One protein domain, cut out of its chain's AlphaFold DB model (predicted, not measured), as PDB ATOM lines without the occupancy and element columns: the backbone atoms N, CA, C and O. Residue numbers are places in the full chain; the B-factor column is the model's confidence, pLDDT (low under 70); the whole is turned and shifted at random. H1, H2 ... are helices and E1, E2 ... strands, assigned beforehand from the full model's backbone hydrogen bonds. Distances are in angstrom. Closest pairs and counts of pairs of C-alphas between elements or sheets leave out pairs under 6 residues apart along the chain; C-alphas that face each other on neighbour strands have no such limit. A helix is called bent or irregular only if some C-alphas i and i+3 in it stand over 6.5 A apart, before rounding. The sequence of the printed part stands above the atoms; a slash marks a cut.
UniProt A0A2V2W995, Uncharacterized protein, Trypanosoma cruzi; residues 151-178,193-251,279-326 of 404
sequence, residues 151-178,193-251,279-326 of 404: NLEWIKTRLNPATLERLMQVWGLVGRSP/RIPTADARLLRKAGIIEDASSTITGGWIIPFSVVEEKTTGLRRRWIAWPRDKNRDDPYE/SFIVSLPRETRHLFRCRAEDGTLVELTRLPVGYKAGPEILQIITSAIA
ATOM      1  N   ASN A 151     -16.080  17.644 -57.396       86.94
ATOM      2  CA  ASN A 151     -16.818  16.586 -58.076       86.94
ATOM      3  C   ASN A 151     -16.628  15.250 -57.334       86.94
ATOM      4  O   ASN A 151     -15.612  14.577 -57.510       86.94
ATOM      5  N   LEU A 152     -17.606  14.876 -56.504       87.56
ATOM      6  CA  LEU A 152     -17.557  13.633 -55.731       87.56
ATOM      7  C   LEU A 152     -17.622  12.383 -56.623       87.56
ATOM      8  O   LEU A 152     -16.996  11.385 -56.288       87.56
ATOM      9  N   GLU A 153     -18.302  12.436 -57.774       90.00
ATOM     10  CA  GLU A 153     -18.353  11.302 -58.711       90.00
ATOM     11  C   GLU A 153     -16.972  10.991 -59.285       90.00
ATOM     12  O   GLU A 153     -16.550   9.838 -59.308       90.00
ATOM     13  N   TRP A 154     -16.208  12.022 -59.646       89.19
ATOM     14  CA  TRP A 154     -14.820  11.847 -60.073       89.19
ATOM     15  C   TRP A 154     -13.921  11.272 -58.967       89.19
ATOM     16  O   TRP A 154     -12.996  10.518 -59.254       89.19
ATOM     17  N   ILE A 155     -14.181  11.598 -57.697       89.44
ATOM     18  CA  ILE A 155     -13.447  10.991 -56.577       89.44
ATOM     19  C   ILE A 155     -13.778   9.504 -56.462       89.44
ATOM     20  O   ILE A 155     -12.865   8.693 -56.332       89.44
ATOM     21  N   LYS A 156     -15.063   9.137 -56.544       90.06
ATOM     22  CA  LYS A 156     -15.510   7.742 -56.430       90.06
ATOM     23  C   LYS A 156     -14.837   6.832 -57.459       90.06
ATOM     24  O   LYS A 156     -14.443   5.728 -57.098       90.06
ATOM     25  N   THR A 157     -14.627   7.298 -58.693       90.44
ATOM     26  CA  THR A 157     -13.971   6.499 -59.750       90.44
ATOM     27  C   THR A 157     -12.481   6.237 -59.508       90.44
ATOM     28  O   THR A 157     -11.899   5.389 -60.178       90.44
ATOM     29  N   ARG A 158     -11.850   6.944 -58.562       88.81
ATOM     30  CA  ARG A 158     -10.430   6.777 -58.206       88.81
ATOM     31  C   ARG A 158     -10.192   5.902 -56.982       88.81
ATOM     32  O   ARG A 158      -9.041   5.595 -56.676       88.81
ATOM     33  N   LEU A 159     -11.246   5.546 -56.257       87.62
ATOM     34  CA  LEU A 159     -11.133   4.744 -55.049       87.62
ATOM     35  C   LEU A 159     -11.077   3.259 -55.402       87.62
ATOM     36  O   LEU A 159     -11.799   2.788 -56.279       87.62
ATOM     37  N   ASN A 160     -10.244   2.505 -54.683       90.06
ATOM     38  CA  ASN A 160     -10.349   1.049 -54.708       90.06
ATOM     39  C   ASN A 160     -11.703   0.611 -54.099       90.06
ATOM     40  O   ASN A 160     -12.273   1.365 -53.300       90.06
ATOM     41  N   PRO A 161     -12.215  -0.592 -54.427       91.94
ATOM     42  CA  PRO A 161     -13.547  -1.025 -54.001       91.94
ATOM     43  C   PRO A 161     -13.789  -0.938 -52.488       91.94
ATOM     44  O   PRO A 161     -14.802  -0.386 -52.071       91.94
ATOM     45  N   ALA A 162     -12.832  -1.379 -51.664       89.50
ATOM     46  CA  ALA A 162     -12.960  -1.344 -50.204       89.50
ATOM     47  C   ALA A 162     -13.037   0.091 -49.646       89.50
ATOM     48  O   ALA A 162     -13.819   0.388 -48.744       89.50
ATOM     49  N   THR A 163     -12.253   1.017 -50.203       88.12
ATOM     50  CA  THR A 163     -12.264   2.427 -49.778       88.12
ATOM     51  C   THR A 163     -13.521   3.144 -50.266       88.12
ATOM     52  O   THR A 163     -14.058   3.997 -49.559       88.12
ATOM     53  N   LEU A 164     -14.017   2.794 -51.458       91.38
ATOM     54  CA  LEU A 164     -15.291   3.294 -51.969       91.38
ATOM     55  C   LEU A 164     -16.456   2.826 -51.095       91.38
ATOM     56  O   LEU A 164     -17.293   3.642 -50.719       91.38
ATOM     57  N   GLU A 165     -16.490   1.543 -50.739       91.69
ATOM     58  CA  GLU A 165     -17.490   0.989 -49.828       91.69
ATOM     59  C   GLU A 165     -17.469   1.729 -48.489       91.69
ATOM     60  O   GLU A 165     -18.508   2.202 -48.025       91.69
ATOM     61  N   ARG A 166     -16.275   1.941 -47.921       90.12
ATOM     62  CA  ARG A 166     -16.125   2.710 -46.687       90.12
ATOM     63  C   ARG A 166     -16.627   4.146 -46.830       90.12
ATOM     64  O   ARG A 166     -17.346   4.627 -45.957       90.12
ATOM     65  N   LEU A 167     -16.304   4.823 -47.936       90.62
ATOM     66  CA  LEU A 167     -16.838   6.155 -48.211       90.62
ATOM     67  C   LEU A 167     -18.367   6.129 -48.255       90.62
ATOM     68  O   LEU A 167     -18.987   7.008 -47.675       90.62
ATOM     69  N   MET A 168     -18.983   5.141 -48.907       92.38
ATOM     70  CA  MET A 168     -20.443   5.035 -48.998       92.38
ATOM     71  C   MET A 168     -21.099   4.754 -47.645       92.38
ATOM     72  O   MET A 168     -22.123   5.365 -47.346       92.38
ATOM     73  N   GLN A 169     -20.487   3.922 -46.800       89.94
ATOM     74  CA  GLN A 169     -20.950   3.688 -45.428       89.94
ATOM     75  C   GLN A 169     -20.969   4.992 -44.622       89.94
ATOM     76  O   GLN A 169     -22.005   5.375 -44.081       89.94
ATOM     77  N   VAL A 170     -19.842   5.711 -44.588       89.25
ATOM     78  CA  VAL A 170     -19.718   6.953 -43.810       89.25
ATOM     79  C   VAL A 170     -20.561   8.078 -44.423       89.25
ATOM     80  O   VAL A 170     -21.179   8.864 -43.710       89.25
ATOM     81  N   TRP A 171     -20.661   8.136 -45.751       90.69
ATOM     82  CA  TRP A 171     -21.503   9.102 -46.457       90.69
ATOM     83  C   TRP A 171     -22.999   8.854 -46.228       90.69
ATOM     84  O   TRP A 171     -23.765   9.810 -46.126       90.69
ATOM     85  N   GLY A 172     -23.423   7.598 -46.065       90.94
ATOM     86  CA  GLY A 172     -24.797   7.248 -45.697       90.94
ATOM     87  C   GLY A 172     -25.249   7.879 -44.374       90.94
ATOM     88  O   GLY A 172     -26.415   8.247 -44.229       90.94
ATOM     89  N   LEU A 173     -24.322   8.108 -43.438       89.12
ATOM     90  CA  LEU A 173     -24.599   8.753 -42.147       89.12
ATOM     91  C   LEU A 173     -24.997  10.225 -42.301       89.12
ATOM     92  O   LEU A 173     -25.832  10.733 -41.547       89.12
ATOM     93  N   VAL A 174     -24.491  10.899 -43.341       89.31
ATOM     94  CA  VAL A 174     -24.864  12.284 -43.668       89.31
ATOM     95  C   VAL A 174     -26.373  12.384 -43.888       89.31
ATOM     96  O   VAL A 174     -27.009  13.279 -43.332       89.31
ATOM     97  N   GLY A 175     -26.945  11.434 -44.636       87.00
ATOM     98  CA  GLY A 175     -28.378  11.363 -44.936       87.00
ATOM     99  C   GLY A 175     -29.230  10.659 -43.884       87.00
ATOM    100  O   GLY A 175     -30.455  10.704 -43.970       87.00
ATOM    101  N   ARG A 176     -28.615  10.031 -42.879       83.56
ATOM    102  CA  ARG A 176     -29.347   9.373 -41.798       83.56
ATOM    103  C   ARG A 176     -29.970  10.422 -40.881       83.56
ATOM    104  O   ARG A 176     -29.266  11.258 -40.305       83.56
ATOM    105  N   SER A 177     -31.294  10.371 -40.751       70.19
ATOM    106  CA  SER A 177     -32.005  11.178 -39.762       70.19
ATOM    107  C   SER A 177     -31.611  10.720 -38.351       70.19
ATOM    108  O   SER A 177     -31.591   9.510 -38.106       70.19
ATOM    109  N   PRO A 178     -31.298  11.647 -37.427       62.12
ATOM    110  CA  PRO A 178     -31.004  11.309 -36.034       62.12
ATOM    111  C   PRO A 178     -32.228  10.757 -35.278       62.12
ATOM    112  O   PRO A 178     -32.067  10.072 -34.272       62.12
ATOM    113  N   ARG A 193     -28.945  32.680 -34.598       94.19
ATOM    114  CA  ARG A 193     -29.348  33.071 -35.947       94.19
ATOM    115  C   ARG A 193     -28.131  33.539 -36.727       94.19
ATOM    116  O   ARG A 193     -27.152  33.981 -36.136       94.19
ATOM    117  N   ILE A 194     -28.183  33.416 -38.048       95.00
ATOM    118  CA  ILE A 194     -27.179  34.028 -38.923       95.00
ATOM    119  C   ILE A 194     -27.545  35.507 -39.109       95.00
ATOM    120  O   ILE A 194     -28.682  35.772 -39.513       95.00
ATOM    121  N   PRO A 195     -26.609  36.455 -38.919       95.25
ATOM    122  CA  PRO A 195     -26.849  37.846 -39.274       95.25
ATOM    123  C   PRO A 195     -27.336  37.993 -40.716       95.25
ATOM    124  O   PRO A 195     -26.769  37.386 -41.626       95.25
ATOM    125  N   THR A 196     -28.366  38.806 -40.963       95.19
ATOM    126  CA  THR A 196     -29.010  38.885 -42.296       95.19
ATOM    127  C   THR A 196     -28.019  39.247 -43.411       95.19
ATOM    128  O   THR A 196     -28.070  38.698 -44.517       95.19
ATOM    129  N   ALA A 197     -27.063  40.136 -43.127       93.69
ATOM    130  CA  ALA A 197     -26.001  40.488 -44.070       93.69
ATOM    131  C   ALA A 197     -25.076  39.295 -44.378       93.69
ATOM    132  O   ALA A 197     -24.733  39.058 -45.539       93.69
ATOM    133  N   ASP A 198     -24.724  38.510 -43.359       94.88
ATOM    134  CA  ASP A 198     -23.878  37.326 -43.500       94.88
ATOM    135  C   ASP A 198     -24.608  36.203 -44.246       94.88
ATOM    136  O   ASP A 198     -24.018  35.567 -45.117       94.88
ATOM    137  N   ALA A 199     -25.907  36.006 -43.999       94.94
ATOM    138  CA  ALA A 199     -26.724  35.039 -44.729       94.94
ATOM    139  C   ALA A 199     -26.732  35.332 -46.240       94.94
ATOM    140  O   ALA A 199     -26.532  34.431 -47.059       94.94
ATOM    141  N   ARG A 200     -26.857  36.609 -46.634       94.19
ATOM    142  CA  ARG A 200     -26.746  37.026 -48.044       94.19
ATOM    143  C   ARG A 200     -25.375  36.682 -48.636       94.19
ATOM    144  O   ARG A 200     -25.299  36.214 -49.774       94.19
ATOM    145  N   LEU A 201     -24.293  36.882 -47.878       93.25
ATOM    146  CA  LEU A 201     -22.934  36.544 -48.317       93.25
ATOM    147  C   LEU A 201     -22.737  35.031 -48.475       93.25
ATOM    148  O   LEU A 201     -22.203  34.591 -49.494       93.25
ATOM    149  N   LEU A 202     -23.190  34.239 -47.503       92.88
ATOM    150  CA  LEU A 202     -23.099  32.778 -47.525       92.88
ATOM    151  C   LEU A 202     -23.931  32.174 -48.665       92.88
ATOM    152  O   LEU A 202     -23.490  31.218 -49.307       92.88
ATOM    153  N   ARG A 203     -25.090  32.767 -48.974       93.50
ATOM    154  CA  ARG A 203     -25.922  32.373 -50.117       93.50
ATOM    155  C   ARG A 203     -25.244  32.673 -51.444       93.50
ATOM    156  O   ARG A 203     -25.172  31.807 -52.308       93.50
ATOM    157  N   LYS A 204     -24.671  33.871 -51.592       92.88
ATOM    158  CA  LYS A 204     -23.896  34.240 -52.788       92.88
ATOM    159  C   LYS A 204     -22.684  33.324 -52.998       92.88
ATOM    160  O   LYS A 204     -22.292  33.083 -54.134       92.88
ATOM    161  N   ALA A 205     -22.104  32.815 -51.913       89.25
ATOM    162  CA  ALA A 205     -21.031  31.826 -51.942       89.25
ATOM    163  C   ALA A 205     -21.513  30.386 -52.211       89.25
ATOM    164  O   ALA A 205     -20.689  29.483 -52.354       89.25
ATOM    165  N   GLY A 206     -22.827  30.145 -52.252       91.44
ATOM    166  CA  GLY A 206     -23.401  28.810 -52.393       91.44
ATOM    167  C   GLY A 206     -23.014  27.881 -51.244       91.44
ATOM    168  O   GLY A 206     -22.749  26.707 -51.499       91.44
ATOM    169  N   ILE A 207     -22.907  28.413 -50.018       91.81
ATOM    170  CA  ILE A 207     -22.685  27.658 -48.768       91.81
ATOM    171  C   ILE A 207     -24.020  27.314 -48.097       91.81
ATOM    172  O   ILE A 207     -24.158  26.252 -47.487       91.81
ATOM    173  N   ILE A 208     -24.992  28.218 -48.233       94.62
ATOM    174  CA  ILE A 208     -26.375  28.033 -47.801       94.62
ATOM    175  C   ILE A 208     -27.325  28.359 -48.949       94.62
ATOM    176  O   ILE A 208     -26.977  29.121 -49.855       94.62
ATOM    177  N   GLU A 209     -28.535  27.832 -48.876       96.12
ATOM    178  CA  GLU A 209     -29.643  28.165 -49.769       96.12
ATOM    179  C   GLU A 209     -30.957  28.265 -48.987       96.12
ATOM    180  O   GLU A 209     -30.998  27.944 -47.797       96.12
ATOM    181  N   ASP A 210     -32.014  28.752 -49.640       97.31
ATOM    182  CA  ASP A 210     -33.355  28.693 -49.056       97.31
ATOM    183  C   ASP A 210     -33.741  27.243 -48.806       97.31
ATOM    184  O   ASP A 210     -33.518  26.377 -49.652       97.31
ATOM    185  N   ALA A 211     -34.312  26.987 -47.633       95.94
ATOM    186  CA  ALA A 211     -34.700  25.642 -47.266       95.94
ATOM    187  C   ALA A 211     -35.758  25.082 -48.222       95.94
ATOM    188  O   ALA A 211     -36.723  25.762 -48.583       95.94
ATOM    189  N   SER A 212     -35.598  23.811 -48.590       94.81
ATOM    190  CA  SER A 212     -36.621  23.086 -49.338       94.81
ATOM    191  C   SER A 212     -37.901  22.905 -48.509       94.81
ATOM    192  O   SER A 212     -37.899  23.008 -47.279       94.81
ATOM    193  N   SER A 213     -39.004  22.547 -49.170       93.19
ATOM    194  CA  SER A 213     -40.279  22.239 -48.505       93.19
ATOM    195  C   SER A 213     -40.261  20.947 -47.676       93.19
ATOM    196  O   SER A 213     -41.229  20.667 -46.970       93.19
ATOM    197  N   THR A 214     -39.182  20.156 -47.729       90.75
ATOM    198  CA  THR A 214     -39.007  18.964 -46.888       90.75
ATOM    199  C   THR A 214     -39.099  19.340 -45.410       90.75
ATOM    200  O   THR A 214     -38.649  20.410 -45.006       90.75
ATOM    201  N   ILE A 215     -39.666  18.466 -44.577       90.12
ATOM    202  CA  ILE A 215     -39.731  18.681 -43.126       90.12
ATOM    203  C   ILE A 215     -38.306  18.766 -42.561       90.12
ATOM    204  O   ILE A 215     -37.440  17.970 -42.920       90.12
ATOM    205  N   THR A 216     -38.050  19.737 -41.681       90.19
ATOM    206  CA  THR A 216     -36.744  19.864 -41.020       90.19
ATOM    207  C   THR A 216     -36.479  18.637 -40.156       90.19
ATOM    208  O   THR A 216     -37.205  18.391 -39.195       90.19
ATOM    209  N   GLY A 217     -35.427  17.892 -40.491       87.56
ATOM    210  CA  GLY A 217     -35.005  16.699 -39.754       87.56
ATOM    211  C   GLY A 217     -33.806  16.939 -38.834       87.56
ATOM    212  O   GLY A 217     -33.465  16.071 -38.038       87.56
ATOM    213  N   GLY A 218     -33.169  18.112 -38.912       90.19
ATOM    214  CA  GLY A 218     -32.057  18.466 -38.036       90.19
ATOM    215  C   GLY A 218     -31.694  19.948 -38.082       90.19
ATOM    216  O   GLY A 218     -31.916  20.639 -39.081       90.19
ATOM    217  N   TRP A 219     -31.133  20.425 -36.972       92.25
ATOM    218  CA  TRP A 219     -30.709  21.809 -36.790       92.25
ATOM    219  C   TRP A 219     -29.196  21.905 -36.613       92.25
ATOM    220  O   TRP A 219     -28.565  21.056 -35.983       92.25
ATOM    221  N   ILE A 220     -28.620  22.979 -37.144       92.88
ATOM    222  CA  ILE A 220     -27.263  23.414 -36.821       92.88
ATOM    223  C   ILE A 220     -27.312  24.606 -35.868       92.88
ATOM    224  O   ILE A 220     -28.256  25.397 -35.875       92.88
ATOM    225  N   ILE A 221     -26.241  24.779 -35.105       93.19
ATOM    226  CA  ILE A 221     -25.982  25.988 -34.329       93.19
ATOM    227  C   ILE A 221     -25.047  26.875 -35.163       93.19
ATOM    228  O   ILE A 221     -23.867  26.535 -35.302       93.19
ATOM    229  N   PRO A 222     -25.539  27.990 -35.741       93.75
ATOM    230  CA  PRO A 222     -24.684  28.941 -36.435       93.75
ATOM    231  C   PRO A 222     -23.969  29.846 -35.424       93.75
ATOM    232  O   PRO A 222     -24.589  30.385 -34.506       93.75
ATOM    233  N   PHE A 223     -22.666  30.041 -35.601       92.50
ATOM    234  CA  PHE A 223     -21.898  31.046 -34.864       92.50
ATOM    235  C   PHE A 223     -20.642  31.450 -35.630       92.50
ATOM    236  O   PHE A 223     -20.218  30.769 -36.561       92.50
ATOM    237  N   SER A 224     -20.021  32.558 -35.233       92.50
ATOM    238  CA  SER A 224     -18.739  32.984 -35.791       92.50
ATOM    239  C   SER A 224     -17.626  32.946 -34.750       92.50
ATOM    240  O   SER A 224     -17.847  33.227 -33.575       92.50
ATOM    241  N   VAL A 225     -16.404  32.661 -35.187       91.50
ATOM    242  CA  VAL A 225     -15.183  32.853 -34.393       91.50
ATOM    243  C   VAL A 225     -14.380  34.011 -34.968       91.50
ATOM    244  O   VAL A 225     -14.229  34.130 -36.184       91.50
ATOM    245  N   VAL A 226     -13.884  34.886 -34.102       92.25
ATOM    246  CA  VAL A 226     -12.981  35.977 -34.460       92.25
ATOM    247  C   VAL A 226     -11.561  35.436 -34.454       92.25
ATOM    248  O   VAL A 226     -11.119  34.845 -33.472       92.25
ATOM    249  N   GLU A 227     -10.858  35.655 -35.554       89.19
ATOM    250  CA  GLU A 227      -9.452  35.330 -35.739       89.19
ATOM    251  C   GLU A 227      -8.651  36.614 -35.911       89.19
ATOM    252  O   GLU A 227      -9.025  37.499 -36.685       89.19
ATOM    253  N   GLU A 228      -7.497  36.668 -35.262       87.31
ATOM    254  CA  GLU A 228      -6.495  37.690 -35.520       87.31
ATOM    255  C   GLU A 228      -5.621  37.279 -36.716       87.31
ATOM    256  O   GLU A 228      -5.094  36.161 -36.782       87.31
ATOM    257  N   LYS A 229      -5.500  38.169 -37.704       82.00
ATOM    258  CA  LYS A 229      -4.604  38.026 -38.858       82.00
ATOM    259  C   LYS A 229      -3.688  39.241 -38.941       82.00
ATOM    260  O   LYS A 229      -4.003  40.306 -38.427       82.00
ATOM    261  N   THR A 230      -2.590  39.101 -39.679       79.19
ATOM    262  CA  THR A 230      -1.676  40.215 -39.988       79.19
ATOM    263  C   THR A 230      -2.377  41.377 -40.696       79.19
ATOM    264  O   THR A 230      -1.948  42.517 -40.579       79.19
ATOM    265  N   THR A 231      -3.472  41.104 -41.409       81.88
ATOM    266  CA  THR A 231      -4.297  42.095 -42.114       81.88
ATOM    267  C   THR A 231      -5.451  42.649 -41.265       81.88
ATOM    268  O   THR A 231      -6.331  43.308 -41.812       81.88
ATOM    269  N   GLY A 232      -5.506  42.332 -39.967       88.56
ATOM    270  CA  GLY A 232      -6.581  42.722 -39.050       88.56
ATOM    271  C   GLY A 232      -7.457  41.557 -38.578       88.56
ATOM    272  O   GLY A 232      -7.176  40.383 -38.835       88.56
ATOM    273  N   LEU A 233      -8.533  41.884 -37.859       90.81
ATOM    274  CA  LEU A 233      -9.491  40.895 -37.365       90.81
ATOM    275  C   LEU A 233     -10.382  40.375 -38.496       90.81
ATOM    276  O   LEU A 233     -10.797  41.119 -39.385       90.81
ATOM    277  N   ARG A 234     -10.725  39.089 -38.438       91.12
ATOM    278  CA  ARG A 234     -11.661  38.461 -39.375       91.12
ATOM    279  C   ARG A 234     -12.569  37.485 -38.651       91.12
ATOM    280  O   ARG A 234     -12.101  36.737 -37.801       91.12
ATOM    281  N   ARG A 235     -13.839  37.405 -39.048       92.69
ATOM    282  CA  ARG A 235     -14.744  36.347 -38.579       92.69
ATOM    283  C   ARG A 235     -14.721  35.128 -39.495       92.69
ATOM    284  O   ARG A 235     -14.706  35.265 -40.716       92.69
ATOM    285  N   ARG A 236     -14.748  33.930 -38.918       89.31
ATOM    286  CA  ARG A 236     -15.004  32.659 -39.607       89.31
ATOM    287  C   ARG A 236     -16.348  32.130 -39.123       89.31
ATOM    288  O   ARG A 236     -16.521  31.932 -37.927       89.31
ATOM    289  N   TRP A 237     -17.269  31.897 -40.048       90.69
ATOM    290  CA  TRP A 237     -18.557  31.290 -39.733       90.69
ATOM    291  C   TRP A 237     -18.422  29.772 -39.573       90.69
ATOM    292  O   TRP A 237     -17.678  29.128 -40.318       90.69
ATOM    293  N   ILE A 238     -19.129  29.222 -38.590       90.12
ATOM    294  CA  ILE A 238     -19.159  27.808 -38.233       90.12
ATOM    295  C   ILE A 238     -20.620  27.372 -38.127       90.12
ATOM    296  O   ILE A 238     -21.458  28.043 -37.526       90.12
ATOM    297  N   ALA A 239     -20.896  26.217 -38.723       91.69
ATOM    298  CA  ALA A 239     -22.185  25.554 -38.710       91.69
ATOM    299  C   ALA A 239     -22.049  24.249 -37.935       91.69
ATOM    300  O   ALA A 239     -21.618  23.252 -38.506       91.69
ATOM    301  N   TRP A 240     -22.375  24.254 -36.645       91.94
ATOM    302  CA  TRP A 240     -22.140  23.087 -35.801       91.94
ATOM    303  C   TRP A 240     -23.397  22.213 -35.677       91.94
ATOM    304  O   TRP A 240     -24.371  22.644 -35.054       91.94
ATOM    305  N   PRO A 241     -23.409  20.989 -36.237       90.81
ATOM    306  CA  PRO A 241     -24.548  20.075 -36.153       90.81
ATOM    307  C   PRO A 241     -24.544  19.302 -34.823       90.81
ATOM    308  O   PRO A 241     -24.400  18.083 -34.812       90.81
ATOM    309  N   ARG A 242     -24.655  20.014 -33.693       87.50
ATOM    310  CA  ARG A 242     -24.522  19.452 -32.335       87.50
ATOM    311  C   ARG A 242     -25.417  18.230 -32.107       87.50
ATOM    312  O   ARG A 242     -24.902  17.174 -31.754       87.50
ATOM    313  N   ASP A 243     -26.721  18.375 -32.318       85.31
ATOM    314  CA  ASP A 243     -27.691  17.313 -32.019       85.31
ATOM    315  C   ASP A 243     -27.461  16.103 -32.925       85.31
ATOM    316  O   ASP A 243     -27.336  14.980 -32.448       85.31
ATOM    317  N   LYS A 244     -27.243  16.340 -34.227       86.62
ATOM    318  CA  LYS A 244     -26.887  15.259 -35.151       86.62
ATOM    319  C   LYS A 244     -25.611  14.544 -34.700       86.62
ATOM    320  O   LYS A 244     -25.593  13.328 -34.713       86.62
ATOM    321  N   ASN A 245     -24.560  15.253 -34.283       88.44
ATOM    322  CA  ASN A 245     -23.328  14.616 -33.802       88.44
ATOM    323  C   ASN A 245     -23.534  13.770 -32.541       88.44
ATOM    324  O   ASN A 245     -22.829  12.779 -32.364       88.44
ATOM    325  N   ARG A 246     -24.437  14.196 -31.654       84.69
ATOM    326  CA  ARG A 246     -24.782  13.463 -30.434       84.69
ATOM    327  C   ARG A 246     -25.496  12.153 -30.763       84.69
ATOM    328  O   ARG A 246     -25.190  11.137 -30.151       84.69
ATOM    329  N   ASP A 247     -26.412  12.199 -31.724       82.50
ATOM    330  CA  ASP A 247     -27.294  11.077 -32.064       82.50
ATOM    331  C   ASP A 247     -26.718  10.166 -33.166       82.50
ATOM    332  O   ASP A 247     -27.223   9.069 -33.410       82.50
ATOM    333  N   ASP A 248     -25.665  10.608 -33.859       81.31
ATOM    334  CA  ASP A 248     -24.969   9.817 -34.870       81.31
ATOM    335  C   ASP A 248     -24.147   8.703 -34.189       81.31
ATOM    336  O   ASP A 248     -23.189   9.007 -33.462       81.31
ATOM    337  N   PRO A 249     -24.469   7.413 -34.434       80.81
ATOM    338  CA  PRO A 249     -23.731   6.286 -33.864       80.81
ATOM    339  C   PRO A 249     -22.325   6.152 -34.457       80.81
ATOM    340  O   PRO A 249     -21.603   5.226 -34.104       80.81
ATOM    341  N   TYR A 250     -21.937   7.038 -35.381       84.19
ATOM    342  CA  TYR A 250     -20.601   7.081 -35.935       84.19
ATOM    343  C   TYR A 250     -19.537   7.107 -34.844       84.19
ATOM    344  O   TYR A 250     -19.420   8.072 -34.082       84.19
ATOM    345  N   GLU A 251     -18.693   6.094 -34.853       79.44
ATOM    346  CA  GLU A 251     -17.371   6.150 -34.267       79.44
ATOM    347  C   GLU A 251     -16.374   6.110 -35.412       79.44
ATOM    348  O   GLU A 251     -16.556   5.382 -36.396       79.44
ATOM    349  N   SER A 279     -13.840  21.083 -45.712       59.91
ATOM    350  CA  SER A 279     -15.260  20.724 -45.523       59.91
ATOM    351  C   SER A 279     -16.210  21.507 -46.441       59.91
ATOM    352  O   SER A 279     -17.164  20.945 -46.970       59.91
ATOM    353  N   PHE A 280     -15.896  22.771 -46.748       59.12
ATOM    354  CA  PHE A 280     -16.712  23.602 -47.640       59.12
ATOM    355  C   PHE A 280     -16.633  23.217 -49.127       59.12
ATOM    356  O   PHE A 280     -17.409  23.751 -49.919       59.12
ATOM    357  N   ILE A 281     -15.735  22.308 -49.529       75.38
ATOM    358  CA  ILE A 281     -15.620  21.877 -50.936       75.38
ATOM    359  C   ILE A 281     -16.597  20.750 -51.261       75.38
ATOM    360  O   ILE A 281     -16.996  20.586 -52.415       75.38
ATOM    361  N   VAL A 282     -16.997  19.976 -50.250       87.56
ATOM    362  CA  VAL A 282     -17.839  18.797 -50.431       87.56
ATOM    363  C   VAL A 282     -19.303  19.220 -50.375       87.56
ATOM    364  O   VAL A 282     -19.779  19.720 -49.355       87.56
ATOM    365  N   SER A 283     -20.021  19.046 -51.485       91.38
ATOM    366  CA  SER A 283     -21.458  19.326 -51.539       91.38
ATOM    367  C   SER A 283     -22.275  18.261 -50.820       91.38
ATOM    368  O   SER A 283     -22.022  17.068 -50.969       91.38
ATOM    369  N   LEU A 284     -23.309  18.705 -50.110       93.00
ATOM    370  CA  LEU A 284     -24.340  17.836 -49.557       93.00
ATOM    371  C   LEU A 284     -25.349  17.441 -50.650       93.00
ATOM    372  O   LEU A 284     -25.781  18.323 -51.416       93.00
ATOM    373  N   PRO A 285     -25.774  16.163 -50.700       91.81
ATOM    374  CA  PRO A 285     -26.911  15.741 -51.512       91.81
ATOM    375  C   PRO A 285     -28.154  16.527 -51.100       91.81
ATOM    376  O   PRO A 285     -28.379  16.721 -49.901       91.81
ATOM    377  N   ARG A 286     -28.940  16.999 -52.073       92.38
ATOM    378  CA  ARG A 286     -30.108  17.870 -51.832       92.38
ATOM    379  C   ARG A 286     -31.092  17.239 -50.856       92.38
ATOM    380  O   ARG A 286     -31.602  17.899 -49.958       92.38
ATOM    381  N   GLU A 287     -31.252  15.934 -50.971       91.69
ATOM    382  CA  GLU A 287     -32.166  15.104 -50.200       91.69
ATOM    383  C   GLU A 287     -31.793  15.076 -48.717       91.69
ATOM    384  O   GLU A 287     -32.638  14.767 -47.895       91.69
ATOM    385  N   THR A 288     -30.559  15.435 -48.351       92.31
ATOM    386  CA  THR A 288     -30.045  15.378 -46.970       92.31
ATOM    387  C   THR A 288     -29.910  16.750 -46.311       92.31
ATOM    388  O   THR A 288     -29.715  16.839 -45.100       92.31
ATOM    389  N   ARG A 289     -30.039  17.844 -47.077       94.94
ATOM    390  CA  ARG A 289     -29.814  19.221 -46.587       94.94
ATOM    391  C   ARG A 289     -30.793  19.628 -45.492       94.94
ATOM    392  O   ARG A 289     -30.432  20.381 -44.592       94.94
ATOM    393  N   HIS A 290     -31.992  19.047 -45.501       93.25
ATOM    394  CA  HIS A 290     -33.015  19.252 -44.477       93.25
ATOM    395  C   HIS A 290     -32.607  18.790 -43.062       93.25
ATOM    396  O   HIS A 290     -33.281  19.134 -42.088       93.25
ATOM    397  N   LEU A 291     -31.504  18.042 -42.940       92.44
ATOM    398  CA  LEU A 291     -30.877  17.652 -41.673       92.44
ATOM    399  C   LEU A 291     -29.919  18.719 -41.116       92.44
ATOM    400  O   LEU A 291     -29.432  18.587 -39.996       92.44
ATOM    401  N   PHE A 292     -29.630  19.763 -41.895       93.88
ATOM    402  CA  PHE A 292     -28.644  20.790 -41.581       93.88
ATOM    403  C   PHE A 292     -29.217  22.194 -41.795       93.88
ATOM    404  O   PHE A 292     -28.751  22.957 -42.648       93.88
ATOM    405  N   ARG A 293     -30.250  22.536 -41.021       95.31
ATOM    406  CA  ARG A 293     -30.964  23.813 -41.143       95.31
ATOM    407  C   ARG A 293     -30.675  24.782 -40.013       95.31
ATOM    408  O   ARG A 293     -30.347  24.387 -38.900       95.31
ATOM    409  N   CYS A 294     -30.836  26.067 -40.297       95.31
ATOM    410  CA  CYS A 294     -30.904  27.122 -39.289       95.31
ATOM    411  C   CYS A 294     -31.690  28.316 -39.828       95.31
ATOM    412  O   CYS A 294     -32.157  28.303 -40.968       95.31
ATOM    413  N   ARG A 295     -31.849  29.349 -39.001       96.00
ATOM    414  CA  ARG A 295     -32.513  30.589 -39.398       96.00
ATOM    415  C   ARG A 295     -31.545  31.756 -39.490       96.00
ATOM    416  O   ARG A 295     -30.621  31.874 -38.683       96.00
ATOM    417  N   ALA A 296     -31.807  32.640 -40.441       95.94
ATOM    418  CA  ALA A 296     -31.283  33.997 -40.416       95.94
ATOM    419  C   ALA A 296     -32.070  34.865 -39.413       95.94
ATOM    420  O   ALA A 296     -33.148  34.481 -38.953       95.94
ATOM    421  N   GLU A 297     -31.524  36.024 -39.047       95.12
ATOM    422  CA  GLU A 297     -32.169  36.985 -38.135       95.12
ATOM    423  C   GLU A 297     -33.530  37.475 -38.641       95.12
ATOM    424  O   GLU A 297     -34.439  37.680 -37.844       95.12
ATOM    425  N   ASP A 298     -33.698  37.602 -39.960       95.00
ATOM    426  CA  ASP A 298     -34.974  37.960 -40.596       95.00
ATOM    427  C   ASP A 298     -36.026  36.830 -40.573       95.00
ATOM    428  O   ASP A 298     -37.122  36.979 -41.107       95.00
ATOM    429  N   GLY A 299     -35.704  35.691 -39.952       94.69
ATOM    430  CA  GLY A 299     -36.582  34.532 -39.826       94.69
ATOM    431  C   GLY A 299     -36.504  33.549 -40.996       94.69
ATOM    432  O   GLY A 299     -37.057  32.447 -40.879       94.69
ATOM    433  N   THR A 300     -35.786  33.887 -42.074       96.62
ATOM    434  CA  THR A 300     -35.615  33.018 -43.248       96.62
ATOM    435  C   THR A 300     -34.996  31.687 -42.838       96.62
ATOM    436  O   THR A 300     -33.941  31.647 -42.200       96.62
ATOM    437  N   LEU A 301     -35.650  30.588 -43.218       96.88
ATOM    438  CA  LEU A 301     -35.130  29.240 -43.021       96.88
ATOM    439  C   LEU A 301     -34.163  28.901 -44.157       96.88
ATOM    440  O   LEU A 301     -34.521  28.973 -45.332       96.88
ATOM    441  N   VAL A 302     -32.946  28.512 -43.793       96.94
ATOM    442  CA  VAL A 302     -31.882  28.172 -44.739       96.94
ATOM    443  C   VAL A 302     -31.314  26.794 -44.438       96.94
ATOM    444  O   VAL A 302     -31.324  26.334 -43.291       96.94
ATOM    445  N   GLU A 303     -30.788  26.144 -45.467       96.75
ATOM    446  CA  GLU A 303     -30.117  24.852 -45.356       96.75
ATOM    447  C   GLU A 303     -28.692  24.899 -45.898       96.75
ATOM    448  O   GLU A 303     -28.368  25.677 -46.799       96.75
ATOM    449  N   LEU A 304     -27.814  24.084 -45.310       94.81
ATOM    450  CA  LEU A 304     -26.446  23.947 -45.795       94.81
ATOM    451  C   LEU A 304     -26.421  23.234 -47.143       94.81
ATOM    452  O   LEU A 304     -27.039  22.190 -47.329       94.81
ATOM    453  N   THR A 305     -25.586  23.728 -48.048       94.50
ATOM    454  CA  THR A 305     -25.270  23.042 -49.307       94.50
ATOM    455  C   THR A 305     -23.934  22.303 -49.240       94.50
ATOM    456  O   THR A 305     -23.625  21.520 -50.140       94.50
ATOM    457  N   ARG A 306     -23.134  22.553 -48.195       91.69
ATOM    458  CA  ARG A 306     -21.777  22.023 -47.988       91.69
ATOM    459  C   ARG A 306     -21.680  21.243 -46.694       91.69
ATOM    460  O   ARG A 306     -22.382  21.559 -45.736       91.69
ATOM    461  N   LEU A 307     -20.773  20.272 -46.658       91.50
ATOM    462  CA  LEU A 307     -20.500  19.493 -45.457       91.50
ATOM    463  C   LEU A 307     -20.085  20.436 -44.304       91.50
ATOM    464  O   LEU A 307     -19.101  21.175 -44.444       91.50
ATOM    465  N   PRO A 308     -20.817  20.453 -43.173       90.00
ATOM    466  CA  PRO A 308     -20.519  21.377 -42.089       90.00
ATOM    467  C   PRO A 308     -19.160  21.099 -41.453       90.00
ATOM    468  O   PRO A 308     -18.780  19.952 -41.203       90.00
ATOM    469  N   VAL A 309     -18.450  22.181 -41.121       83.12
ATOM    470  CA  VAL A 309     -17.291  22.108 -40.225       83.12
ATOM    471  C   VAL A 309     -17.778  21.616 -38.863       83.12
ATOM    472  O   VAL A 309     -18.680  22.211 -38.278       83.12
ATOM    473  N   GLY A 310     -17.158  20.558 -38.345       84.00
ATOM    474  CA  GLY A 310     -17.507  19.995 -37.042       84.00
ATOM    475  C   GLY A 310     -18.578  18.909 -37.086       84.00
ATOM    476  O   GLY A 310     -19.067  18.533 -36.029       84.00
ATOM    477  N   TYR A 311     -18.948  18.386 -38.260       89.06
ATOM    478  CA  TYR A 311     -19.684  17.121 -38.336       89.06
ATOM    479  C   TYR A 311     -18.790  15.948 -37.910       89.06
ATOM    480  O   TYR A 311     -17.658  15.850 -38.385       89.06
ATOM    481  N   LYS A 312     -19.295  15.060 -37.045       87.69
ATOM    482  CA  LYS A 312     -18.528  13.976 -36.403       87.69
ATOM    483  C   LYS A 312     -17.836  13.053 -37.411       87.69
ATOM    484  O   LYS A 312     -16.658  12.759 -37.250       87.69
ATOM    485  N   ALA A 313     -18.533  12.678 -38.484       88.50
ATOM    486  CA  ALA A 313     -17.991  11.853 -39.567       88.50
ATOM    487  C   ALA A 313     -17.220  12.644 -40.642       88.50
ATOM    488  O   ALA A 313     -16.620  12.070 -41.552       88.50
ATOM    489  N   GLY A 314     -17.209  13.977 -40.540       88.00
ATOM    490  CA  GLY A 314     -16.544  14.868 -41.484       88.00
ATOM    491  C   GLY A 314     -15.048  14.582 -41.677       88.00
ATOM    492  O   GLY A 314     -14.620  14.516 -42.830       88.00
ATOM    493  N   PRO A 315     -14.243  14.385 -40.613       85.19
ATOM    494  CA  PRO A 315     -12.815  14.105 -40.744       85.19
ATOM    495  C   PRO A 315     -12.494  12.878 -41.605       85.19
ATOM    496  O   PRO A 315     -11.636  12.970 -42.476       85.19
ATOM    497  N   GLU A 316     -13.199  11.756 -41.430       86.94
ATOM    498  CA  GLU A 316     -12.948  10.546 -42.224       86.94
ATOM    499  C   GLU A 316     -13.360  10.721 -43.691       86.94
ATOM    500  O   GLU A 316     -12.593  10.372 -44.590       86.94
ATOM    501  N   ILE A 317     -14.519  11.340 -43.948       88.75
ATOM    502  CA  ILE A 317     -14.954  11.691 -45.310       88.75
ATOM    503  C   ILE A 317     -13.864  12.515 -46.008       88.75
ATOM    504  O   ILE A 317     -13.464  12.218 -47.137       88.75
ATOM    505  N   LEU A 318     -13.358  13.544 -45.326       86.81
ATOM    506  CA  LEU A 318     -12.330  14.428 -45.866       86.81
ATOM    507  C   LEU A 318     -10.987  13.722 -46.033       86.81
ATOM    508  O   LEU A 318     -10.297  13.994 -47.016       86.81
ATOM    509  N   GLN A 319     -10.629  12.804 -45.138       84.06
ATOM    510  CA  GLN A 319      -9.410  12.008 -45.240       84.06
ATOM    511  C   GLN A 319      -9.436  11.098 -46.473       84.06
ATOM    512  O   GLN A 319      -8.470  11.082 -47.241       84.06
ATOM    513  N   ILE A 320     -10.542  10.383 -46.706       86.88
ATOM    514  CA  ILE A 320     -10.702   9.505 -47.875       86.88
ATOM    515  C   ILE A 320     -10.612  10.324 -49.168       86.88
ATOM    516  O   ILE A 320      -9.839   9.992 -50.070       86.88
ATOM    517  N   ILE A 321     -11.347  11.438 -49.236       87.44
ATOM    518  CA  ILE A 321     -11.328  12.344 -50.389       87.44
ATOM    519  C   ILE A 321      -9.917  12.893 -50.636       87.44
ATOM    520  O   ILE A 321      -9.433  12.883 -51.768       87.44
ATOM    521  N   THR A 322      -9.242  13.362 -49.585       84.38
ATOM    522  CA  THR A 322      -7.898  13.944 -49.696       84.38
ATOM    523  C   THR A 322      -6.886  12.904 -50.165       84.38
ATOM    524  O   THR A 322      -6.069  13.207 -51.031       84.38
ATOM    525  N   SER A 323      -6.981  11.667 -49.671       79.88
ATOM    526  CA  SER A 323      -6.119  10.554 -50.095       79.88
ATOM    527  C   SER A 323      -6.295  10.238 -51.586       79.88
ATOM    528  O   SER A 323      -5.311  10.078 -52.309       79.88
ATOM    529  N   ALA A 324      -7.536  10.259 -52.087       83.31
ATOM    530  CA  ALA A 324      -7.830  10.075 -53.510       83.31
ATOM    531  C   ALA A 324      -7.269  11.208 -54.389       83.31
ATOM    532  O   ALA A 324      -6.719  10.956 -55.465       83.31
ATOM    533  N   ILE A 325      -7.380  12.463 -53.934       82.62
ATOM    534  CA  ILE A 325      -6.823  13.636 -54.631       82.62
ATOM    535  C   ILE A 325      -5.296  13.568 -54.670       82.62
ATOM    536  O   ILE A 325      -4.692  13.853 -55.703       82.62
ATOM    537  N   ALA A 326      -4.684  13.157 -53.562       77.19
ATOM    538  CA  ALA A 326      -3.246  12.972 -53.427       77.19
ATOM    539  C   ALA A 326      -2.684  11.849 -54.317       77.19
ATOM    540  O   ALA A 326      -1.467  11.718 -54.424       77.19
TER     541      ALA A 326
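AT A GLANCE: This is residues 151 to 178, 193 to 251 and 279 to 326 of the 404 residues of an uncharacterized protein of Trypanosoma cruzi (UniProt A0A2V2W995). What does the model look like? It has two parts, with a long arm on one of them: a small three-stranded sheet, E1 E5 E4, with H3 over one face, and a helical part that holds H2 and H6 side by side and the short H1. H5 lies between the two parts, and the hairpin E2 and E3 is the arm, its tip, residues 228 to 233, sticking out. What is it made of? The printed part has 135 residues with six named helices and five named strands, H1 H2 H3 E1 E2 E3 H4 H5 E4 E5 H6 along the chain, class mixed; both sheets, E1 E5 E4 and E2 E3, are antiparallel. It is compact, with a radius of gyration of the C-alphas of 15.7 A and spans of 46 by 42 by 26 A.

HOW THE PARTS SIT: How is the sheet paired? E5, residues 301 to 304, is the inner strand between E1, residues 208 to 210, with N 209 and O 303 3.0 A apart, and E4, residues 293 to 295, with N 302 and O 294 2.9 A apart, both within hydrogen-bond range. E4 and E5 are a hairpin. What is on it? H3, residues 196 to 204, is on the sheet at a height over the sheet of 9.7 A, with C-alphas 203 and 209 the closest to E1, 5.6 A apart. H5, residues 286 to 291, only grazes the sheet; it is irregular, C-alphas 287 and 290 being 7.1 A apart. How do the other parts stand? Residues 174 to 175 of H2, residues 161 to 175, touch H5, closest C-alphas 175 and 288, 4.8 A; residues 316 to 320 of H6, residues 314 to 325, touch H2, closest C-alphas 167 and 317, 6.5 A, at 37 degrees, only just a steep tilt, opposite ways. H1, residues 152 to 156, only just touches H6 with 3 pairs of C-alphas within 8 A, closest 155 and 324, 6.5 A. The hairpin E2, residues 221 to 229, and E3, residues 232 to 240, has N 225 and O 236 2.8 A apart, within hydrogen-bond range; H4, residues 242 to 247, touches no helix. Are the helices' backbones complete? Every O i to N i+4 pair is within hydrogen-bond range in H1, H3, H4 and H6, against 8 of 11 in H2 and 0 of 2 in H5, where 2 of 3 O i to N i+3 pairs are.

IN THESE COORDINATES: Where are the anchors? C-alpha 152, where H1 begins, is at (-17.557, 13.633, -55.731), and C-alpha 325, where H6 ends, is at (-6.823, 13.636, -54.631). How long are the longer elements? E3 is 25.3 A, E2 24.9 A, H2 21.3 A and H6 16.4 A from first to last C-alpha.

THE WHOLE: How far does it reach? The two C-alphas farthest apart, those of Pro 161 and Gly 232, are 46.8 A apart. Where is it cut, and are any links long? Residues 179 to 192 and 252 to 278 are not printed, with gaps of 21.8 A from C-alpha 178 to 193 and 18.5 A from C-alpha 251 to 279; of the links printed whole, none is long. Where is confidence low? Residues 178 and 279 to 280 are under 70, and the mean pLDDT of the printed part is 89.3.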